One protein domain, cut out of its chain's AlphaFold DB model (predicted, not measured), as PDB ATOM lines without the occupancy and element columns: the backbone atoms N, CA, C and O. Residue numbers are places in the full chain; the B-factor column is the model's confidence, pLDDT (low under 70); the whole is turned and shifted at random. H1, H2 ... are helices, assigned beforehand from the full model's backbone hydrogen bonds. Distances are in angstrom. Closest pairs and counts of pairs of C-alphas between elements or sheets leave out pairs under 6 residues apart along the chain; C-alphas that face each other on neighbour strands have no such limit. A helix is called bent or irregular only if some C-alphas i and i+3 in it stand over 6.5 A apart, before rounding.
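Overview. This is residues 10 to 118 of the 198 residues of the protein "HTH cro/C1-type domain-containing protein" of Sulfuriferula plumbiphila (UniProt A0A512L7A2). Four helices, H3 to H6, gather into a small body in which H3 and H6 run side by side and H4 and H5 meet about at right angles; an arm with the two short helices H1 and H2 leads away from this body, and a tail without a named element, residues 86 to 118, extends from the end of H6. The body at one end and the folded-back tail at the other make the longest axis, and the whole is loose, with a radius of gyration of the C-alphas of 16.8 A. The printed part has 109 residues with six named helices, in the order H1 to H6, and no named strand. The class is all helix, though under half of the residues, 50 of 109, are in named elements. The outline is flat, with spans of 49 by 41 by 20 A.

Arrangement. H1, residues 10 to 14, touches no helix. H2, residues 21 to 26, is close to but not clearly touching H6, residues 74 to 85; their closest C-alphas, those of Ser 26 and Glu 78, are 7.7 A apart. H3, residues 33 to 43, touches H6 at a shallow tilt of 20 degrees, the same way, with the closest C-alphas, Phe 36 and Phe 77, 6.2 A apart. H3 also touches H5, residues 59 to 66, at 69 degrees, a steep tilt only just short of about perpendicular; the closest C-alphas are those of Pro 33 and Glu 66, at 4.6 A. H4, residues 48 to 55, touches H5, about perpendicular at 87 degrees, with the C-alphas of Ala 52 and Val 59 closest at 5.2 A. The packing is mostly crossed, but only just: of 3 touching pairs, 1 is at a shallow tilt. In H1 to H6 every O i to N i+4 pair is within hydrogen-bond range.

Along the chain. H1 begins at C-alpha 10, (-6.068, -3.681, 57.975). H3 is 14.6 A long from first to last C-alpha; it is neither bent nor irregular, but only just: C-alphas 40 and 43 are 6.1 A apart. H4 spans 10.3 A and H5 10.7 A. H6, the longest helix, spans 16.0 A and ends at C-alpha 85, (-7.654, -0.919, 34.026). In the tail, residues 107 to 108 pair antiparallel with residues 100 to 101 and with residues 116 to 117.

Size, cuts and confidence. The two C-alphas farthest apart, those of Thr 69 and Gly 113, are 49.2 A apart. The printed part has no cut. The links H3 to H4 and H4 to H5 are tight, the other three are short. The mean pLDDT of the printed part is 81.0; 26 residues are under 70, among them residues 17 to 21 and 86 to 98.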
ATOM      1  N   ALA A  10      -5.351  -4.935  58.187       81.31
ATOM      2  CA  ALA A  10      -6.068  -3.681  57.975       81.31
ATOM      3  C   ALA A  10      -7.093  -3.802  56.836       81.31
ATOM      4  O   ALA A  10      -8.204  -3.287  56.946       81.31
ATOM      5  N   ILE A  11      -6.740  -4.525  55.770       78.06
ATOM      6  CA  ILE A  11      -7.627  -4.769  54.627       78.06
ATOM      7  C   ILE A  11      -8.714  -5.777  55.000       78.06
ATOM      8  O   ILE A  11      -9.879  -5.517  54.719       78.06
ATOM      9  N   ASN A  12      -8.374  -6.840  55.730       81.56
ATOM     10  CA  ASN A  12      -9.351  -7.815  56.220       81.56
ATOM     11  C   ASN A  12     -10.366  -7.181  57.190       81.56
ATOM     12  O   ASN A  12     -11.540  -7.541  57.189       81.56
ATOM     13  N   ARG A  13      -9.938  -6.195  57.995       83.81
ATOM     14  CA  ARG A  13     -10.831  -5.415  58.866       83.81
ATOM     15  C   ARG A  13     -11.735  -4.469  58.075       83.81
ATOM     16  O   ARG A  13     -12.892  -4.294  58.443       83.81
ATOM     17  N   ALA A  14     -11.210  -3.844  57.022       74.56
ATOM     18  CA  ALA A  14     -11.958  -2.905  56.187       74.56
ATOM     19  C   ALA A  14     -12.942  -3.602  55.226       74.56
ATOM     20  O   ALA A  14     -13.970  -3.024  54.886       74.56
ATOM     21  N   PHE A  15     -12.643  -4.837  54.813       69.81
ATOM     22  CA  PHE A  15     -13.424  -5.628  53.859       69.81
ATOM     23  C   PHE A  15     -13.747  -7.024  54.426       69.81
ATOM     24  O   PHE A  15     -13.212  -8.030  53.958       69.81
ATOM     25  N   PRO A  16     -14.616  -7.122  55.447       70.94
ATOM     26  CA  PRO A  16     -14.924  -8.402  56.071       70.94
ATOM     27  C   PRO A  16     -15.679  -9.331  55.103       70.94
ATOM     28  O   PRO A  16     -16.720  -8.973  54.558       70.94
ATOM     29  N   GLY A  17     -15.164 -10.549  54.905       64.88
ATOM     30  CA  GLY A  17     -15.828 -11.636  54.170       64.88
ATOM     31  C   GLY A  17     -15.744 -11.583  52.638       64.88
ATOM     32  O   GLY A  17     -15.868 -12.626  52.000       64.88
ATOM     33  N   TYR A  18     -15.496 -10.420  52.027       66.75
ATOM     34  CA  TYR A  18     -15.340 -10.289  50.575       66.75
ATOM     35  C   TYR A  18     -14.280  -9.255  50.209       66.75
ATOM     36  O   TYR A  18     -14.357  -8.100  50.621       66.75
ATOM     37  N   HIS A  19     -13.344  -9.652  49.348       63.50
ATOM     38  CA  HIS A  19     -12.296  -8.780  48.835       63.50
ATOM     39  C   HIS A  19     -12.533  -8.472  47.357       63.50
ATOM     40  O   HIS A  19     -12.493  -9.387  46.530       63.50
ATOM     41  N   PRO A  20     -12.751  -7.197  46.994       65.12
ATOM     42  CA  PRO A  20     -12.856  -6.818  45.596       65.12
ATOM     43  C   PRO A  20     -11.594  -7.207  44.813       65.12
ATOM     44  O   PRO A  20     -10.473  -7.044  45.298       65.12
ATOM     45  N   LEU A  21     -11.758  -7.667  43.568       64.50
ATOM     46  CA  LEU A  21     -10.638  -8.121  42.729       64.50
ATOM     47  C   LEU A  21      -9.542  -7.060  42.566       64.50
ATOM     48  O   LEU A  21      -8.360  -7.397  42.568       64.50
ATOM     49  N   TRP A  22      -9.914  -5.781  42.484       71.00
ATOM     50  CA  TRP A  22      -8.954  -4.684  42.372       71.00
ATOM     51  C   TRP A  22      -8.086  -4.519  43.633       71.00
ATOM     52  O   TRP A  22      -6.911  -4.193  43.491       71.00
ATOM     53  N   VAL A  23      -8.617  -4.809  44.832       73.50
ATOM     54  CA  VAL A  23      -7.865  -4.829  46.109       73.50
ATOM     55  C   VAL A  23      -6.892  -6.002  46.131       73.50
ATOM     56  O   VAL A  23      -5.749  -5.886  46.560       73.50
ATOM     57  N   MET A  24      -7.342  -7.159  45.656       71.06
ATOM     58  CA  MET A  24      -6.510  -8.356  45.594       71.06
ATOM     59  C   MET A  24      -5.357  -8.210  44.595       71.06
ATOM     60  O   MET A  24      -4.253  -8.695  44.833       71.06
ATOM     61  N   GLN A  25      -5.614  -7.553  43.464       71.00
ATOM     62  CA  GLN A  25      -4.614  -7.282  42.437       71.00
ATOM     63  C   GLN A  25      -3.597  -6.237  42.889       71.00
ATOM     64  O   GLN A  25      -2.405  -6.444  42.664       71.00
ATOM     65  N   SER A  26      -4.032  -5.160  43.553       75.81
ATOM     66  CA  SER A  26      -3.117  -4.115  44.022       75.81
ATOM     67  C   SER A  26      -2.102  -4.651  45.038       75.81
ATOM     68  O   SER A  26      -0.937  -4.274  44.991       75.81
ATOM     69  N   GLN A  27      -2.482  -5.631  45.868       75.25
ATOM     70  CA  GLN A  27      -1.553  -6.292  46.796       75.25
ATOM     71  C   GLN A  27      -0.468  -7.145  46.132       75.25
ATOM     72  O   GLN A  27       0.542  -7.446  46.765       75.25
ATOM     73  N   ARG A  28      -0.665  -7.581  44.884       69.50
ATOM     74  CA  ARG A  28       0.348  -8.361  44.156       69.50
ATOM     75  C   ARG A  28       1.438  -7.480  43.560       69.50
ATOM     76  O   ARG A  28       2.470  -8.004  43.147       69.50
ATOM     77  N   MET A  29       1.201  -6.173  43.464       71.94
ATOM     78  CA  MET A  29       2.095  -5.257  42.776       71.94
ATOM     79  C   MET A  29       3.032  -4.584  43.771       71.94
ATOM     80  O   MET A  29       2.618  -3.784  44.603       71.94
ATOM     81  N   ASN A  30       4.324  -4.874  43.639       80.25
ATOM     82  CA  ASN A  30       5.349  -4.051  44.264       80.25
ATOM     83  C   ASN A  30       5.449  -2.744  43.475       80.25
ATOM     84  O   ASN A  30       5.720  -2.769  42.274       80.25
ATOM     85  N   VAL A  31       5.217  -1.608  44.127       87.00
ATOM     86  CA  VAL A  31       5.350  -0.294  43.489       87.00
ATOM     87  C   VAL A  31       6.830   0.071  43.437       87.00
ATOM     88  O   VAL A  31       7.430   0.379  44.464       87.00
ATOM     89  N   THR A  32       7.420   0.002  42.243       92.94
ATOM     90  CA  THR A  32       8.818   0.379  41.988       92.94
ATOM     91  C   THR A  32       8.898   1.458  40.902       92.94
ATOM     92  O   THR A  32       7.964   1.576  40.094       92.94
ATOM     93  N   PRO A  33       9.995   2.238  40.850       95.94
ATOM     94  CA  PRO A  33      10.249   3.199  39.774       95.94
ATOM     95  C   PRO A  33      10.103   2.589  38.375       95.94
ATOM     96  O   PRO A  33       9.456   3.164  37.499       95.94
ATOM     97  N   GLU A  34      10.620   1.373  38.185       94.56
ATOM     98  CA  GLU A  34      10.593   0.659  36.909       94.56
ATOM     99  C   GLU A  34       9.165   0.291  36.507       94.56
ATOM    100  O   GLU A  34       8.783   0.462  35.349       94.56
ATOM    101  N   HIS A  35       8.347  -0.172  37.458       92.06
ATOM    102  CA  HIS A  35       6.944  -0.482  37.195       92.06
ATOM    103  C   HIS A  35       6.134   0.767  36.854       92.06
ATOM    104  O   HIS A  35       5.288   0.715  35.963       92.06
ATOM    105  N   PHE A  36       6.391   1.891  37.522       95.12
ATOM    106  CA  PHE A  36       5.719   3.152  37.221       95.12
ATOM    107  C   PHE A  36       6.097   3.693  35.841       95.12
ATOM    108  O   PHE A  36       5.213   4.041  35.053       95.12
ATOM    109  N   LEU A  37       7.392   3.672  35.509       96.38
ATOM    110  CA  LEU A  37       7.883   4.003  34.175       96.38
ATOM    111  C   LEU A  37       7.229   3.110  33.116       96.38
ATOM    112  O   LEU A  37       6.767   3.606  32.087       96.38
ATOM    113  N   TRP A  38       7.167   1.800  33.365       93.50
ATOM    114  CA  TRP A  38       6.602   0.843  32.421       93.50
ATOM    115  C   TRP A  38       5.095   1.037  32.226       93.50
ATOM    116  O   TRP A  38       4.630   1.120  31.089       93.50
ATOM    117  N   LEU A  39       4.341   1.209  33.313       90.94
ATOM    118  CA  LEU A  39       2.911   1.514  33.282       90.94
ATOM    119  C   LEU A  39       2.632   2.795  32.482       90.94
ATOM    120  O   LEU A  39       1.801   2.791  31.575       90.94
ATOM    121  N   ARG A  40       3.359   3.884  32.747       93.94
ATOM    122  CA  ARG A  40       3.170   5.139  32.010       93.94
ATOM    123  C   ARG A  40       3.543   4.994  30.532       93.94
ATOM    124  O   ARG A  40       2.772   5.383  29.655       93.94
ATOM    125  N   LYS A  41       4.750   4.499  30.257       92.12
ATOM    126  CA  LYS A  41       5.351   4.532  28.918       92.12
ATOM    127  C   LYS A  41       4.799   3.451  27.997       92.12
ATOM    128  O   LYS A  41       4.612   3.719  26.818       92.12
ATOM    129  N   HIS A  42       4.579   2.242  28.505       85.44
ATOM    130  CA  HIS A  42       4.276   1.073  27.679       85.44
ATOM    131  C   HIS A  42       2.821   0.625  27.764       85.44
ATOM    132  O   HIS A  42       2.299   0.143  26.764       85.44
ATOM    133  N   LEU A  43       2.158   0.799  28.911       85.00
ATOM    134  CA  LEU A  43       0.743   0.444  29.033       85.00
ATOM    135  C   LEU A  43      -0.189   1.590  28.654       85.00
ATOM    136  O   LEU A  43      -1.109   1.394  27.868       85.00
ATOM    137  N   LEU A  44       0.049   2.778  29.207       84.88
ATOM    138  CA  LEU A  44      -0.768   3.961  28.931       84.88
ATOM    139  C   LEU A  44      -0.301   4.734  27.695       84.88
ATOM    140  O   LEU A  44      -1.068   5.516  27.145       84.88
ATOM    141  N   ASN A  45       0.948   4.533  27.268       87.81
ATOM    142  CA  ASN A  45       1.567   5.250  26.153       87.81
ATOM    143  C   ASN A  45       1.446   6.786  26.267       87.81
ATOM    144  O   ASN A  45       1.201   7.483  25.283       87.81
ATOM    145  N   ILE A  46       1.618   7.323  27.480       89.00
ATOM    146  CA  ILE A  46       1.558   8.768  27.746       89.00
ATOM    147  C   ILE A  46       2.937   9.340  28.073       89.00
ATOM    148  O   ILE A  46       3.806   8.677  28.644       89.00
ATOM    149  N   THR A  47       3.148  10.610  27.739       95.56
ATOM    150  CA  THR A  47       4.368  11.367  28.056       95.56
ATOM    151  C   THR A  47       4.449  11.729  29.544       95.56
ATOM    152  O   THR A  47       3.440  11.747  30.251       95.56
ATOM    153  N   GLN A  48       5.645  12.087  30.029       97.81
ATOM    154  CA  GLN A  48       5.804  12.606  31.396       97.81
ATOM    155  C   GLN A  48       4.983  13.886  31.628       97.81
ATOM    156  O   GLN A  48       4.469  14.081  32.722       97.81
ATOM    157  N   HIS A  49       4.806  14.733  30.605       97.62
ATOM    158  CA  HIS A  49       3.992  15.950  30.707       97.62
ATOM    159  C   HIS A  49       2.506  15.632  30.898       97.62
ATOM    160  O   HIS A  49       1.856  16.217  31.759       97.62
ATOM    161  N   GLN A  50       1.977  14.665  30.144       91.12
ATOM    162  CA  GLN A  50       0.593  14.205  30.294       91.12
ATOM    163  C   GLN A  50       0.368  13.527  31.651       91.12
ATOM    164  O   GLN A  50      -0.625  13.811  32.317       91.12
ATOM    165  N   ALA A  51       1.309  12.687  32.093       95.25
ATOM    166  CA  ALA A  51       1.247  12.062  33.412       95.25
ATOM    167  C   ALA A  51       1.299  13.103  34.543       95.25
ATOM    168  O   ALA A  51       0.503  13.034  35.475       95.25
ATOM    169  N   ALA A  52       2.182  14.099  34.434       97.44
ATOM    170  CA  ALA A  52       2.294  15.199  35.389       97.44
ATOM    171  C   ALA A  52       1.004  16.028  35.460       97.44
ATOM    172  O   ALA A  52       0.505  16.297  36.551       97.44
ATOM    173  N   ALA A  53       0.415  16.359  34.306       94.50
ATOM    174  CA  ALA A  53      -0.860  17.066  34.233       94.50
ATOM    175  C   ALA A  53      -2.005  16.261  34.873       94.50
ATOM    176  O   ALA A  53      -2.779  16.812  35.656       94.50
ATOM    177  N   TYR A  54      -2.085  14.957  34.592       92.94
ATOM    178  CA  TYR A  54      -3.106  14.075  35.160       92.94
ATOM    179  C   TYR A  54      -2.978  13.943  36.684       92.94
ATOM    180  O   TYR A  54      -3.954  14.110  37.414       92.94
ATOM    181  N   LEU A  55      -1.757  13.703  37.169       95.25
ATOM    182  CA  LEU A  55      -1.456  13.526  38.591       95.25
ATOM    183  C   LEU A  55      -1.356  14.854  39.359       95.25
ATOM    184  O   LEU A  55      -1.205  14.838  40.578       95.25
ATOM    185  N   ARG A  56      -1.460  15.996  38.664       96.31
ATOM    186  CA  ARG A  56      -1.342  17.359  39.211       96.31
ATOM    187  C   ARG A  56      -0.029  17.598  39.960       96.31
ATOM    188  O   ARG A  56      -0.003  18.236  41.010       96.31
ATOM    189  N   VAL A  57       1.063  17.099  39.395       97.38
ATOM    190  CA  VAL A  57       2.426  17.299  39.897       97.38
ATOM    191  C   VAL A  57       3.303  17.922  38.818       97.38
ATOM    192  O   VAL A  57       2.885  18.094  37.675       97.38
ATOM    193  N   SER A  58       4.536  18.281  39.173       98.12
ATOM    194  CA  SER A  58       5.496  18.766  38.185       98.12
ATOM    195  C   SER A  58       6.048  17.617  37.330       98.12
ATOM    196  O   SER A  58       6.133  16.472  37.775       98.12
ATOM    197  N   VAL A  59       6.496  17.927  36.111       98.31
ATOM    198  CA  VAL A  59       7.207  16.956  35.256       98.31
ATOM    199  C   VAL A  59       8.481  16.451  35.938       98.31
ATOM    200  O   VAL A  59       8.815  15.273  35.831       98.31
ATOM    201  N   ALA A  60       9.163  17.322  36.690       98.31
ATOM    202  CA  ALA A  60      10.347  16.959  37.459       98.31
ATOM    203  C   ALA A  60      10.032  15.895  38.520       98.31
ATOM    204  O   ALA A  60      10.798  14.951  38.666       98.31
ATOM    205  N   THR A  61       8.879  15.991  39.183       98.19
ATOM    206  CA  THR A  61       8.405  14.998  40.158       98.19
ATOM    207  C   THR A  61       8.171  13.634  39.503       98.19
ATOM    208  O   THR A  61       8.630  12.619  40.013       98.19
ATOM    209  N   VAL A  62       7.526  13.598  38.330       98.00
ATOM    210  CA  VAL A  62       7.335  12.347  37.569       98.00
ATOM    211  C   VAL A  62       8.682  11.732  37.183       98.00
ATOM    212  O   VAL A  62       8.888  10.535  37.364       98.00
ATOM    213  N   SER A  63       9.620  12.554  36.706       98.06
ATOM    214  CA  SER A  63      10.983  12.113  36.395       98.06
ATOM    215  C   SER A  63      11.708  11.580  37.639       98.06
ATOM    216  O   SER A  63      12.360  10.540  37.579       98.06
ATOM    217  N   ALA A  64      11.556  12.241  38.788       97.88
ATOM    218  CA  ALA A  64      12.168  11.825  40.044       97.88
ATOM    219  C   ALA A  64      11.638  10.467  40.536       97.88
ATOM    220  O   ALA A  64      12.418   9.631  40.995       97.88
ATOM    221  N   TRP A  65      10.335  10.214  40.388       97.81
ATOM    222  CA  TRP A  65       9.740   8.912  40.694       97.81
ATOM    223  C   TRP A  65      10.218   7.809  39.750       97.81
ATOM    224  O   TRP A  65      10.500   6.708  40.207       97.81
ATOM    225  N   GLU A  66      10.339   8.092  38.450       97.19
ATOM    226  CA  GLU A  66      10.814   7.121  37.448       97.19
ATOM    227  C   GLU A  66      12.286   6.752  37.620       97.19
ATOM    228  O   GLU A  66      12.668   5.615  37.357       97.19
ATOM    229  N   ASN A  67      13.104   7.699  38.081       96.75
ATOM    230  CA  ASN A  67      14.524   7.480  38.349       96.75
ATOM    231  C   ASN A  67      14.789   6.945  39.766       96.75
ATOM    232  O   ASN A  67      15.939   6.699  40.120       96.75
ATOM    233  N   GLY A  68      13.749   6.814  40.599       95.75
ATOM    234  CA  GLY A  68      13.874   6.391  41.993       95.75
ATOM    235  C   GLY A  68      14.596   7.392  42.899       95.75
ATOM    236  O   GLY A  68      14.994   7.029  44.004       95.75
ATOM    237  N   THR A  69      14.774   8.644  42.463       96.81
ATOM    238  CA  THR A  69      15.390   9.695  43.290       96.81
ATOM    239  C   THR A  69      14.439  10.189  44.378       96.81
ATOM    240  O   THR A  69      14.890  10.649  45.421       96.81
ATOM    241  N   GLU A  70      13.128  10.076  44.151       95.31
ATOM    242  CA  GLU A  70      12.092  10.310  45.156       95.31
ATOM    243  C   GLU A  70      11.200   9.077  45.322       95.31
ATOM    244  O   GLU A  70      10.965   8.322  44.376       95.31
ATOM    245  N   SER A  71      10.664   8.892  46.532       93.88
ATOM    246  CA  SER A  71       9.710   7.820  46.806       93.88
ATOM    247  C   SER A  71       8.410   8.065  46.043       93.88
ATOM    248  O   SER A  71       7.768   9.103  46.209       93.88
ATOM    249  N   LEU A  72       8.018   7.095  45.220       93.88
ATOM    250  CA  LEU A  72       6.768   7.118  44.476       93.88
ATOM    251  C   LEU A  72       5.578   6.872  45.421       93.88
ATOM    252  O   LEU A  72       5.483   5.790  46.011       93.88
ATOM    253  N   PRO A  73       4.621   7.811  45.532       94.31
ATOM    254  CA  PRO A  73       3.414   7.573  46.303       94.31
ATOM    255  C   PRO A  73       2.603   6.423  45.701       94.31
ATOM    256  O   PRO A  73       2.250   6.456  44.521       94.31
ATOM    257  N   PHE A  74       2.225   5.445  46.531       90.00
ATOM    258  CA  PHE A  74       1.377   4.319  46.114       90.00
ATOM    259  C   PHE A  74       0.112   4.790  45.382       90.00
ATOM    260  O   PHE A  74      -0.259   4.236  44.355       90.00
ATOM    261  N   MET A  75      -0.505   5.876  45.857       90.44
ATOM    262  CA  MET A  75      -1.702   6.449  45.235       90.44
ATOM    263  C   MET A  75      -1.460   6.980  43.819       90.44
ATOM    264  O   MET A  75      -2.347   6.869  42.981       90.44
ATOM    265  N   ALA A  76      -0.280   7.532  43.525       93.00
ATOM    266  CA  ALA A  76       0.045   8.011  42.181       93.00
ATOM    267  C   ALA A  76       0.168   6.839  41.195       93.00
ATOM    268  O   ALA A  76      -0.350   6.907  40.080       93.00
ATOM    269  N   PHE A  77       0.790   5.741  41.635       92.88
ATOM    270  CA  PHE A  77       0.839   4.494  40.877       92.88
ATOM    271  C   PHE A  77      -0.560   3.899  40.673       92.88
ATOM    272  O   PHE A  77      -0.944   3.582  39.549       92.88
ATOM    273  N   GLU A  78      -1.342   3.793  41.749       88.75
ATOM    274  CA  GLU A  78      -2.665   3.173  41.719       88.75
ATOM    275  C   GLU A  78      -3.648   3.965  40.850       88.75
ATOM    276  O   GLU A  78      -4.442   3.364  40.135       88.75
ATOM    277  N   LEU A  79      -3.558   5.298  40.820       89.31
ATOM    278  CA  LEU A  79      -4.347   6.122  39.901       89.31
ATOM    279  C   LEU A  79      -4.030   5.806  38.438       89.31
ATOM    280  O   LEU A  79      -4.951   5.574  37.661       89.31
ATOM    281  N   LEU A  80      -2.750   5.731  38.054       88.75
ATOM    282  CA  LEU A  80      -2.383   5.332  36.690       88.75
ATOM    283  C   LEU A  80      -2.810   3.892  36.380       88.75
ATOM    284  O   LEU A  80      -3.239   3.602  35.264       88.75
ATOM    285  N   ARG A  81      -2.743   2.993  37.366       87.44
ATOM    286  CA  ARG A  81      -3.200   1.612  37.203       87.44
ATOM    287  C   ARG A  81      -4.704   1.571  36.972       87.44
ATOM    288  O   ARG A  81      -5.151   0.902  36.053       87.44
ATOM    289  N   LEU A  82      -5.485   2.306  37.760       82.75
ATOM    290  CA  LEU A  82      -6.933   2.402  37.595       82.75
ATOM    291  C   LEU A  82      -7.308   3.051  36.266       82.75
ATOM    292  O   LEU A  82      -8.275   2.622  35.653       82.75
ATOM    293  N   VAL A  83      -6.538   4.031  35.786       81.69
ATOM    294  CA  VAL A  83      -6.678   4.571  34.428       81.69
ATOM    295  C   VAL A  83      -6.480   3.448  33.416       81.69
ATOM    296  O   VAL A  83      -7.393   3.197  32.642       81.69
ATOM    297  N   TYR A  84      -5.378   2.702  33.471       79.50
ATOM    298  CA  TYR A  84      -5.117   1.582  32.557       79.50
ATOM    299  C   TYR A  84      -6.206   0.494  32.597       79.50
ATOM    300  O   TYR A  84      -6.666   0.030  31.555       79.50
ATOM    301  N   GLU A  85      -6.633   0.109  33.799       76.44
ATOM    302  CA  GLU A  85      -7.654  -0.919  34.026       76.44
ATOM    303  C   GLU A  85      -9.074  -0.411  33.736       76.44
ATOM    304  O   GLU A  85      -9.985  -1.208  33.505       76.44
ATOM    305  N   SER A  86      -9.293   0.909  33.734       69.12
ATOM    306  CA  SER A  86     -10.583   1.477  33.361       69.12
ATOM    307  C   SER A  86     -10.862   1.165  31.896       69.12
ATOM    308  O   SER A  86     -10.043   1.381  30.999       69.12
ATOM    309  N   THR A  87     -12.068   0.670  31.647       54.22
ATOM    310  CA  THR A  87     -12.585   0.319  30.321       54.22
ATOM    311  C   THR A  87     -12.454   1.456  29.302       54.22
ATOM    312  O   THR A  87     -12.320   1.181  28.115       54.22
ATOM    313  N   ALA A  88     -12.402   2.712  29.762       49.72
ATOM    314  CA  ALA A  88     -12.177   3.902  28.947       49.72
ATOM    315  C   ALA A  88     -10.758   4.001  28.342       49.72
ATOM    316  O   ALA A  88     -10.616   4.509  27.237       49.72
ATOM    317  N   ASN A  89      -9.703   3.485  28.994       48.03
ATOM    318  CA  ASN A  89      -8.344   3.533  28.425       48.03
ATOM    319  C   ASN A  89      -7.983   2.320  27.572       48.03
ATOM    320  O   ASN A  89      -7.098   2.432  26.728       48.03
ATOM    321  N   ARG A  90      -8.695   1.191  27.682       50.12
ATOM    322  CA  ARG A  90      -8.607   0.133  26.654       50.12
ATOM    323  C   ARG A  90      -9.082   0.607  25.273       50.12
ATOM    324  O   ARG A  90      -8.727  -0.010  24.276       50.12
ATOM    325  N   LEU A  91      -9.837   1.706  25.223       52.44
ATOM    326  CA  LEU A  91     -10.390   2.332  24.018       52.44
ATOM    327  C   LEU A  91      -9.658   3.627  23.637       52.44
ATOM    328  O   LEU A  91     -10.091   4.347  22.754       52.44
ATOM    329  N   SER A  92      -8.517   3.922  24.266       49.97
ATOM    330  CA  SER A  92      -7.758   5.169  24.054       49.97
ATOM    331  C   SER A  92      -7.054   5.277  22.691       49.97
ATOM    332  O   SER A  92      -6.364   6.259  22.415       49.97
ATOM    333  N   HIS A  93      -7.208   4.285  21.814       54.00
ATOM    334  CA  HIS A  93      -6.721   4.375  20.444       54.00
ATOM    335  C   HIS A  93      -7.659   5.268  19.623       54.00
ATOM    336  O   HIS A  93      -8.870   5.119  19.707       54.00
ATOM    337  N   ALA A  94      -7.113   6.148  18.778       57.72
ATOM    338  CA  ALA A  94      -7.884   7.185  18.077       57.72
ATOM    339  C   ALA A  94      -9.082   6.665  17.249       57.72
ATOM    340  O   ALA A  94     -10.051   7.381  17.047       57.72
ATOM    341  N   GLN A  95      -9.042   5.411  16.785       58.69
ATOM    342  CA  GLN A  95     -10.168   4.766  16.080       58.69
ATOM    343  C   GLN A  95     -11.368   4.418  16.979       58.69
ATOM    344  O   GLN A  95     -12.431   4.078  16.469       58.69
ATOM    345  N   TRP A  96     -11.186   4.469  18.293       61.44
ATOM    346  CA  TRP A  96     -12.178   4.154  19.317       61.44
ATOM    347  C   TRP A  96     -12.543   5.391  20.146       61.44
ATOM    348  O   TRP A  96     -13.098   5.261  21.236       61.44
ATOM    349  N   ASP A  97     -12.250   6.590  19.634       64.19
ATOM    350  CA  ASP A  97     -12.584   7.836  20.316       64.19
ATOM    351  C   ASP A  97     -14.089   7.924  20.610       64.19
ATOM    352  O   ASP A  97     -14.929   7.599  19.770       64.19
ATOM    353  N   GLY A  98     -14.423   8.297  21.845       67.69
ATOM    354  CA  GLY A  98     -15.794   8.363  22.353       67.69
ATOM    355  C   GLY A  98     -16.487   7.019  22.631       67.69
ATOM    356  O   GLY A  98     -17.604   7.033  23.148       67.69
ATOM    357  N   TRP A  99     -15.869   5.866  22.354       75.12
ATOM    358  CA  TRP A  99     -16.436   4.564  22.728       75.12
ATOM    359  C   TRP A  99     -16.254   4.293  24.223       75.12
ATOM    360  O   TRP A  99     -15.230   4.633  24.817       75.12
ATOM    361  N   PHE A 100     -17.236   3.643  24.853       73.06
ATOM    362  CA  PHE A 100     -17.163   3.291  26.275       73.06
ATOM    363  C   PHE A 100     -18.007   2.063  26.621       73.06
ATOM    364  O   PHE A 100     -18.880   1.649  25.864       73.06
ATOM    365  N   ILE A 101     -17.753   1.476  27.794       75.06
ATOM    366  CA  ILE A 101     -18.616   0.428  28.355       75.06
ATOM    367  C   ILE A 101     -19.661   1.090  29.257       75.06
ATOM    368  O   ILE A 101     -19.311   1.773  30.223       75.06
ATOM    369  N   GLY A 102     -20.935   0.904  28.917       70.00
ATOM    370  CA  GLY A 102     -22.082   1.391  29.674       70.00
ATOM    371  C   GLY A 102     -22.224   0.706  31.035       70.00
ATOM    372  O   GLY A 102     -21.600  -0.315  31.325       70.00
ATOM    373  N   LYS A 103     -23.070   1.269  31.907       68.44
ATOM    374  CA  LYS A 103     -23.335   0.709  33.252       68.44
ATOM    375  C   LYS A 103     -23.976  -0.685  33.210       68.44
ATOM    376  O   LYS A 103     -23.908  -1.419  34.187       68.44
ATOM    377  N   ASP A 104     -24.598  -1.014  32.089       73.88
ATOM    378  CA  ASP A 104     -25.206  -2.293  31.731       73.88
ATOM    379  C   ASP A 104     -24.194  -3.312  31.167       73.88
ATOM    380  O   ASP A 104     -24.562  -4.450  30.886       73.88
ATOM    381  N   GLY A 105     -22.921  -2.930  31.018       67.19
ATOM    382  CA  GLY A 105     -21.873  -3.780  30.451       67.19
ATOM    383  C   GLY A 105     -21.880  -3.846  28.922       67.19
ATOM    384  O   GLY A 105     -21.083  -4.591  28.350       67.19
ATOM    385  N   GLY A 106     -22.748  -3.075  28.262       79.00
ATOM    386  CA  GLY A 106     -22.784  -2.957  26.810       79.00
ATOM    387  C   GLY A 106     -21.704  -2.015  26.279       79.00
ATOM    388  O   GLY A 106     -21.253  -1.100  26.968       79.00
ATOM    389  N   PHE A 107     -21.257  -2.255  25.052       82.38
ATOM    390  CA  PHE A 107     -20.232  -1.468  24.384       82.38
ATOM    391  C   PHE A 107     -20.883  -0.393  23.513       82.38
ATOM    392  O   PHE A 107     -21.516  -0.699  22.505       82.38
ATOM    393  N   VAL A 108     -20.775   0.862  23.939       80.69
ATOM    394  CA  VAL A 108     -21.579   1.970  23.422       80.69
ATOM    395  C   VAL A 108     -20.801   2.767  22.383       80.69
ATOM    396  O   VAL A 108     -19.685   3.223  22.641       80.69
ATOM    397  N   CYS A 109     -21.427   2.954  21.220       82.00
ATOM    398  CA  CYS A 109     -20.950   3.842  20.166       82.00
ATOM    399  C   CYS A 109     -21.409   5.292  20.429       82.00
ATOM    400  O   CYS A 109     -22.600   5.504  20.678       82.00
ATOM    401  N   PRO A 110     -20.515   6.294  20.347       69.94
ATOM    402  CA  PRO A 110     -20.870   7.699  20.570       69.94
ATOM    403  C   PRO A 110     -21.691   8.313  19.424       69.94
ATOM    404  O   PRO A 110     -22.550   9.157  19.672       69.94
ATOM    405  N   ASP A 111     -21.448   7.882  18.182       70.81
ATOM    406  CA  ASP A 111     -21.948   8.564  16.978       70.81
ATOM    407  C   ASP A 111     -23.349   8.110  16.560       70.81
ATOM    408  O   ASP A 111     -24.101   8.850  15.924       70.81
ATOM    409  N   VAL A 112     -23.719   6.881  16.916       63.50
ATOM    410  CA  VAL A 112     -24.997   6.280  16.532       63.50
ATOM    411  C   VAL A 112     -25.851   6.174  17.781       63.50
ATOM    412  O   VAL A 112     -25.767   5.190  18.509       63.50
ATOM    413  N   GLY A 113     -26.630   7.232  18.032       54.53
ATOM    414  CA  GLY A 113     -27.482   7.450  19.205       54.53
ATOM    415  C   GLY A 113     -27.936   6.181  19.928       54.53
ATOM    416  O   GLY A 113     -28.979   5.618  19.610       54.53
ATOM    417  N   SER A 114     -27.162   5.796  20.949       60.75
ATOM    418  CA  SER A 114     -27.453   4.694  21.880       60.75
ATOM    419  C   SER A 114     -27.300   3.267  21.339       60.75
ATOM    420  O   SER A 114     -27.865   2.344  21.925       60.75
ATOM    421  N   LEU A 115     -26.527   3.041  20.271       73.06
ATOM    422  CA  LEU A 115     -26.184   1.678  19.868       73.06
ATOM    423  C   LEU A 115     -25.246   1.061  20.920       73.06
ATOM    424  O   LEU A 115     -24.068   1.411  21.010       73.06
ATOM    425  N   SER A 116     -25.805   0.167  21.734       79.81
ATOM    426  CA  SER A 116     -25.087  -0.629  22.727       79.81
ATOM    427  C   SER A 116     -24.918  -2.042  22.181       79.81
ATOM    428  O   SER A 116     -25.903  -2.724  21.911       79.81
ATOM    429  N   ILE A 117     -23.670  -2.452  21.965       83.62
ATOM    430  CA  ILE A 117     -23.308  -3.783  21.473       83.62
ATOM    431  C   ILE A 117     -23.023  -4.671  22.682       83.62
ATOM    432  O   ILE A 117     -22.109  -4.410  23.467       83.62
ATOM    433  N   THR A 118     -23.792  -5.737  22.841       86.00
ATOM    434  CA  THR A 118     -23.617  -6.722  23.910       86.00
ATOM    435  C   THR A 118     -22.648  -7.837  23.489       86.00
ATOM    436  O   THR A 118     -22.380  -8.027  22.298       86.00
TER     437      THR A 118